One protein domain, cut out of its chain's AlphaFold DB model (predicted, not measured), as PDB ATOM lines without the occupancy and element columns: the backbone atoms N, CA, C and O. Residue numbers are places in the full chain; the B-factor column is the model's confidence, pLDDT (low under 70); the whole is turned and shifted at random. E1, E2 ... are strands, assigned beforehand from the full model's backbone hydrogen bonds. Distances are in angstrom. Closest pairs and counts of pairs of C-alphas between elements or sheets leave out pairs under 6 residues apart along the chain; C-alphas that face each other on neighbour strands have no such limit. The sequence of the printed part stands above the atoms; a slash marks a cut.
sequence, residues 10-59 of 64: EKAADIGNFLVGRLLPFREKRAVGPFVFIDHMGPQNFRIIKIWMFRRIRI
ATOM      1  N   GLU A  10      26.648 -23.084 -23.519       84.50
ATOM      2  CA  GLU A  10      28.098 -23.180 -23.677       84.50
ATOM      3  C   GLU A  10      28.813 -22.863 -22.356       84.50
ATOM      4  O   GLU A  10      28.471 -21.920 -21.639       84.50
ATOM      5  N   LYS A  11      29.832 -23.657 -22.017       85.62
ATOM      6  CA  LYS A  11      30.652 -23.425 -20.823       85.62
ATOM      7  C   LYS A  11      32.029 -22.939 -21.221       85.62
ATOM      8  O   LYS A  11      32.669 -23.540 -22.076       85.62
ATOM      9  N   ALA A  12      32.511 -21.891 -20.558       86.88
ATOM     10  CA  ALA A  12      33.872 -21.419 -20.766       86.88
ATOM     11  C   ALA A  12      34.872 -22.523 -20.386       86.88
ATOM     12  O   ALA A  12      34.918 -22.952 -19.231       86.88
ATOM     13  N   ALA A  13      35.656 -22.974 -21.357       86.31
ATOM     14  CA  ALA A  13      36.770 -23.882 -21.165       86.31
ATOM     15  C   ALA A  13      38.065 -23.168 -21.551       86.31
ATOM     16  O   ALA A  13      38.114 -22.438 -22.541       86.31
ATOM     17  N   ASP A  14      39.104 -23.372 -20.751       87.62
ATOM     18  CA  ASP A  14      40.450 -22.913 -21.068       87.62
ATOM     19  C   ASP A  14      41.181 -24.017 -21.838       87.62
ATOM     20  O   ASP A  14      41.194 -25.177 -21.416       87.62
ATOM     21  N   ILE A  15      41.745 -23.659 -22.991       86.00
ATOM     22  CA  ILE A  15      42.579 -24.545 -23.815       86.00
ATOM     23  C   ILE A  15      44.031 -24.047 -23.908       86.00
ATOM     24  O   ILE A  15      44.778 -24.462 -24.791       86.00
ATOM     25  N   GLY A  16      44.435 -23.154 -23.003       84.94
ATOM     26  CA  GLY A  16      45.779 -22.601 -22.876       84.94
ATOM     27  C   GLY A  16      45.912 -21.228 -23.530       84.94
ATOM     28  O   GLY A  16      46.193 -20.243 -22.855       84.94
ATOM     29  N   ASN A  17      45.709 -21.141 -24.848       80.94
ATOM     30  CA  ASN A  17      45.937 -19.889 -25.582       80.94
ATOM     31  C   ASN A  17      44.752 -18.910 -25.527       80.94
ATOM     32  O   ASN A  17      44.949 -17.711 -25.723       80.94
ATOM     33  N   PHE A  18      43.527 -19.402 -25.326       81.75
ATOM     34  CA  PHE A  18      42.312 -18.588 -25.248       81.75
ATOM     35  C   PHE A  18      41.152 -19.375 -24.616       81.75
ATOM     36  O   PHE A  18      41.185 -20.602 -24.526       81.75
ATOM     37  N   LEU A  19      40.118 -18.646 -24.183       85.00
ATOM     38  CA  LEU A  19      38.875 -19.217 -23.660       85.00
ATOM     39  C   LEU A  19      37.910 -19.554 -24.796       85.00
ATOM     40  O   LEU A  19      37.767 -18.783 -25.745       85.00
ATOM     41  N   VAL A  20      37.218 -20.682 -24.659       87.88
ATOM     42  CA  VAL A  20      36.316 -21.232 -25.681       87.88
ATOM     43  C   VAL A  20      34.975 -21.601 -25.065       87.88
ATOM     44  O   VAL A  20      34.908 -21.922 -23.879       87.88
ATOM     45  N   GLY A  21      33.900 -21.565 -25.849       90.31
ATOM     46  CA  GLY A  21      32.587 -22.048 -25.422       90.31
ATOM     47  C   GLY A  21      32.458 -23.549 -25.677       90.31
ATOM     48  O   GLY A  21      32.110 -23.959 -26.777       90.31
ATOM     49  N   ARG A  22      32.731 -24.399 -24.687       90.12
ATOM     50  CA  ARG A  22      32.604 -25.856 -24.826       90.12
ATOM     51  C   ARG A  22      31.151 -26.299 -24.704       90.12
ATOM     52  O   ARG A  22      30.501 -26.042 -23.688       90.12
ATOM     53  N   LEU A  23      30.679 -27.017 -25.721       89.94
ATOM     54  CA  LEU A  23      29.350 -27.635 -25.768       89.94
ATOM     55  C   LEU A  23      29.416 -29.157 -25.575       89.94
ATOM     56  O   LEU A  23      28.516 -29.727 -24.965       89.94
ATOM     57  N   LEU A  24      30.487 -29.822 -26.030       91.62
ATOM     58  CA  LEU A  24      30.761 -31.247 -25.788       91.62
ATOM     59  C   LEU A  24      32.265 -31.487 -25.556       91.62
ATOM     60  O   LEU A  24      33.074 -30.865 -26.244       91.62
ATOM     61  N   PRO A  25      32.663 -32.427 -24.679       90.81
ATOM     62  CA  PRO A  25      31.815 -33.225 -23.794       90.81
ATOM     63  C   PRO A  25      31.357 -32.426 -22.563       90.81
ATOM     64  O   PRO A  25      32.077 -31.563 -22.062       90.81
ATOM     65  N   PHE A  26      30.184 -32.759 -22.022       87.19
ATOM     66  CA  PHE A  26      29.718 -32.255 -20.725       87.19
ATOM     67  C   PHE A  26      29.243 -33.412 -19.834       87.19
ATOM     68  O   PHE A  26      29.234 -34.573 -20.238       87.19
ATOM     69  N   ARG A  27      28.912 -33.114 -18.572       85.12
ATOM     70  CA  ARG A  27      28.729 -34.131 -17.519       85.12
ATOM     71  C   ARG A  27      27.687 -35.202 -17.863       85.12
ATOM     72  O   ARG A  27      27.916 -36.367 -17.559       85.12
ATOM     73  N   GLU A  28      26.573 -34.811 -18.473       86.19
ATOM     74  CA  GLU A  28      25.439 -35.707 -18.744       86.19
ATOM     75  C   GLU A  28      25.547 -36.402 -20.105       86.19
ATOM     76  O   GLU A  28      25.000 -37.487 -20.283       86.19
ATOM     77  N   LYS A  29      26.288 -35.823 -21.061       85.00
ATOM     78  CA  LYS A  29      26.475 -36.405 -22.391       85.00
ATOM     79  C   LYS A  29      27.887 -36.150 -22.906       85.00
ATOM     80  O   LYS A  29      28.335 -35.015 -23.059       85.00
ATOM     81  N   ARG A  30      28.592 -37.247 -23.189       89.00
ATOM     82  CA  ARG A  30      29.969 -37.226 -23.707       89.00
ATOM     83  C   ARG A  30      30.039 -37.276 -25.233       89.00
ATOM     84  O   ARG A  30      31.064 -36.911 -25.786       89.00
ATOM     85  N   ALA A  31      28.967 -37.716 -25.894       89.31
ATOM     86  CA  ALA A  31      28.887 -37.800 -27.346       89.31
ATOM     87  C   ALA A  31      27.448 -37.625 -27.853       89.31
ATOM     88  O   ALA A  31      26.485 -38.045 -27.205       89.31
ATOM     89  N   VAL A  32      27.304 -37.042 -29.038       88.38
ATOM     90  CA  VAL A  32      26.054 -36.980 -29.801       88.38
ATOM     91  C   VAL A  32      26.313 -37.661 -31.141       88.38
ATOM     92  O   VAL A  32      26.924 -37.077 -32.030       88.38
ATOM     93  N   GLY A  33      25.900 -38.924 -31.273       87.50
ATOM     94  CA  GLY A  33      26.251 -39.737 -32.441       87.50
ATOM     95  C   GLY A  33      27.779 -39.807 -32.624       87.50
ATOM     96  O   GLY A  33      28.469 -40.150 -31.665       87.50
ATOM     97  N   PRO A  34      28.327 -39.462 -33.805       90.50
ATOM     98  CA  PRO A  34      29.771 -39.465 -34.047       90.50
ATOM     99  C   PRO A  34      30.513 -38.262 -33.431       90.50
ATOM    100  O   PRO A  34      31.740 -38.212 -33.481       90.50
ATOM    101  N   PHE A  35      29.807 -37.278 -32.861       89.31
ATOM    102  CA  PHE A  35      30.419 -36.063 -32.323       89.31
ATOM    103  C   PHE A  35      30.775 -36.230 -30.846       89.31
ATOM    104  O   PHE A  35      29.891 -36.286 -29.990       89.31
ATOM    105  N   VAL A  36      32.071 -36.277 -30.540       90.44
ATOM    106  CA  VAL A  36      32.613 -36.418 -29.171       90.44
ATOM    107  C   VAL A  36      33.165 -35.110 -28.594       90.44
ATOM    108  O   VAL A  36      33.392 -35.006 -27.392       90.44
ATOM    109  N   PHE A  37      33.381 -34.106 -29.445       91.25
ATOM    110  CA  PHE A  37      33.996 -32.842 -29.066       91.25
ATOM    111  C   PHE A  37      33.435 -31.705 -29.917       91.25
ATOM    112  O   PHE A  37      33.453 -31.792 -31.145       91.25
ATOM    113  N   ILE A  38      32.917 -30.664 -29.265       90.00
ATOM    114  CA  ILE A  38      32.392 -29.462 -29.920       90.00
ATOM    115  C   ILE A  38      32.761 -28.262 -29.058       90.00
ATOM    116  O   ILE A  38      32.202 -28.077 -27.971       90.00
ATOM    117  N   ASP A  39      33.654 -27.435 -29.589       89.81
ATOM    118  CA  ASP A  39      34.019 -26.144 -29.024       89.81
ATOM    119  C   ASP A  39      33.562 -25.035 -29.979       89.81
ATOM    120  O   ASP A  39      33.861 -25.042 -31.175       89.81
ATOM    121  N   HIS A  40      32.825 -24.074 -29.437       87.62
ATOM    122  CA  HIS A  40      32.464 -22.837 -30.101       87.62
ATOM    123  C   HIS A  40      33.591 -21.822 -29.901       87.62
ATOM    124  O   HIS A  40      33.876 -21.370 -28.787       87.62
ATOM    125  N   MET A  41      34.251 -21.486 -31.006       83.00
ATOM    126  CA  MET A  41      35.312 -20.486 -31.056       83.00
ATOM    127  C   MET A  41      34.737 -19.156 -31.551       83.00
ATOM    128  O   MET A  41      34.313 -19.078 -32.702       83.00
ATOM    129  N   GLY A  42      34.779 -18.098 -30.734       67.75
ATOM    130  CA  GLY A  42      34.595 -16.724 -31.221       67.75
ATOM    131  C   GLY A  42      33.674 -15.814 -30.399       67.75
ATOM    132  O   GLY A  42      33.208 -16.206 -29.331       67.75
ATOM    133  N   PRO A  43      33.407 -14.584 -30.897       60.88
ATOM    134  CA  PRO A  43      34.007 -13.941 -32.075       60.88
ATOM    135  C   PRO A  43      35.320 -13.192 -31.756       60.88
ATOM    136  O   PRO A  43      35.495 -12.647 -30.671       60.88
ATOM    137  N   GLN A  44      36.224 -13.099 -32.739       56.56
ATOM    138  CA  GLN A  44      37.529 -12.397 -32.704       56.56
ATOM    139  C   GLN A  44      37.433 -10.855 -32.592       56.56
ATOM    140  O   GLN A  44      38.370 -10.142 -32.934       56.56
ATOM    141  N   ASN A  45      36.326 -10.311 -32.080       49.78
ATOM    142  CA  ASN A  45      36.232  -8.891 -31.755       49.78
ATOM    143  C   ASN A  45      36.515  -8.695 -30.266       49.78
ATOM    144  O   ASN A  45      35.615  -8.678 -29.423       49.78
ATOM    145  N   PHE A  46      37.801  -8.525 -29.961       51.34
ATOM    146  CA  PHE A  46      38.314  -8.028 -28.687       51.34
ATOM    147  C   PHE A  46      37.729  -6.642 -28.387       51.34
ATOM    148  O   PHE A  46      38.363  -5.617 -28.626       51.34
ATOM    149  N   ARG A  47      36.508  -6.576 -27.845       42.47
ATOM    150  CA  ARG A  47      36.150  -5.419 -27.023       42.47
ATOM    151  C   ARG A  47      35.056  -5.643 -26.004       42.47
ATOM    152  O   ARG A  47      35.177  -5.098 -24.918       42.47
ATOM    153  N   ILE A  48      33.983  -6.368 -26.302       41.25
ATOM    154  CA  ILE A  48      32.837  -6.406 -25.384       41.25
ATOM    155  C   ILE A  48      31.961  -7.630 -25.682       41.25
ATOM    156  O   ILE A  48      31.007  -7.514 -26.438       41.25
ATOM    157  N   ILE A  49      32.246  -8.813 -25.126       47.31
ATOM    158  CA  ILE A  49      31.382  -9.988 -25.398       47.31
ATOM    159  C   ILE A  49      30.672 -10.496 -24.139       47.31
ATOM    160  O   ILE A  49      29.491 -10.827 -24.202       47.31
ATOM    161  N   LYS A  50      31.275 -10.404 -22.946       42.84
ATOM    162  CA  LYS A  50      30.599 -10.879 -21.722       42.84
ATOM    163  C   LYS A  50      29.491  -9.943 -21.204       42.84
ATOM    164  O   LYS A  50      28.600 -10.391 -20.497       42.84
ATOM    165  N   ILE A  51      29.505  -8.664 -21.595       42.16
ATOM    166  CA  ILE A  51      28.498  -7.660 -21.187       42.16
ATOM    167  C   ILE A  51      27.339  -7.531 -22.191       42.16
ATOM    168  O   ILE A  51      26.241  -7.146 -21.796       42.16
ATOM    169  N   TRP A  52      27.539  -7.885 -23.465       37.72
ATOM    170  CA  TRP A  52      26.492  -7.749 -24.491       37.72
ATOM    171  C   TRP A  52      25.685  -9.023 -24.731       37.72
ATOM    172  O   TRP A  52      24.521  -8.924 -25.106       37.72
ATOM    173  N   MET A  53      26.235 -10.206 -24.444       44.75
ATOM    174  CA  MET A  53      25.521 -11.462 -24.698       44.75
ATOM    175  C   MET A  53      24.405 -11.756 -23.674       44.75
ATOM    176  O   MET A  53      23.493 -12.516 -23.973       44.75
ATOM    177  N   PHE A  54      24.406 -11.086 -22.511       46.44
ATOM    178  CA  PHE A  54      23.383 -11.249 -21.460       46.44
ATOM    179  C   PHE A  54      22.441 -10.043 -21.257       46.44
ATOM    180  O   PHE A  54      21.590 -10.076 -20.370       46.44
ATOM    181  N   ARG A  55      22.525  -8.975 -22.068       45.59
ATOM    182  CA  ARG A  55      21.614  -7.813 -21.959       45.59
ATOM    183  C   ARG A  55      21.019  -7.400 -23.301       45.59
ATOM    184  O   ARG A  55      21.324  -6.312 -23.771       45.59
ATOM    185  N   ARG A  56      20.104  -8.202 -23.865       41.44
ATOM    186  CA  ARG A  56      18.867  -7.679 -24.494       41.44
ATOM    187  C   ARG A  56      17.908  -8.793 -24.926       41.44
ATOM    188  O   ARG A  56      17.839  -9.164 -26.089       41.44
ATOM    189  N   ILE A  57      17.089  -9.264 -23.992       44.75
ATOM    190  CA  ILE A  57      15.760  -9.788 -24.321       44.75
ATOM    191  C   ILE A  57      14.749  -8.875 -23.618       44.75
ATOM    192  O   ILE A  57      14.749  -8.788 -22.392       44.75
ATOM    193  N   ARG A  58      13.912  -8.210 -24.440       38.53
ATOM    194  CA  ARG A  58      12.901  -7.162 -24.144       38.53
ATOM    195  C   ARG A  58      13.520  -5.771 -23.852       38.53
ATOM    196  O   ARG A  58      14.521  -5.690 -23.162       38.53
ATOM    197  N   ILE A  59      13.055  -4.625 -24.371       34.97
ATOM    198  CA  ILE A  59      11.686  -4.106 -24.558       34.97
ATOM    199  C   ILE A  59      11.663  -3.065 -25.717       34.97
ATOM    200  O   ILE A  59      12.649  -2.355 -25.897       34.97
TER     201      ILE A  59
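AT A GLANCE: This is residues 10 to 59 of the 64 residues of an uncharacterized protein of bioreactor metagenome (UniProt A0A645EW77). This model has little regular structure: one small three-stranded sheet, with a long loop, residues 25 to 37, between E2 and E3, and a tail whose residues 44 to 59 stick out free. The printed part has 50 residues, with no named helix and strands E1, E2, E3 in a meander, each the antiparallel neighbour of the one before; the class is all strand, with 13 residues in named elements. It is loose, with a radius of gyration of the C-alphas of 13.6 A, and flat, spanning 38 by 31 by 16 A.

IN THESE COORDINATES: Find C-alpha 11 at (30.652, -23.425, -20.823), where E1, residues 11 to 14, begins its 9.8 A. E2, residues 19 to 24, runs 14.7 A. E3, residues 38 to 40, runs 6.6 A to C-alpha 40 at (32.464, -22.837, -30.101).

HOW THE PARTS SIT: Look at hairpin E1 and E2: N 13 and O 20 are within hydrogen-bond range at 2.8 A. In hairpin E2 and E3, N 40 and O 21 are also 2.8 A apart.

THE WHOLE: The C-alphas farthest apart, of Pro 34 and Ile 59, are 40.8 A apart. The printed part has no cut; the link E2 to E3 is long. Residues 42 to 59 have pLDDT under 70.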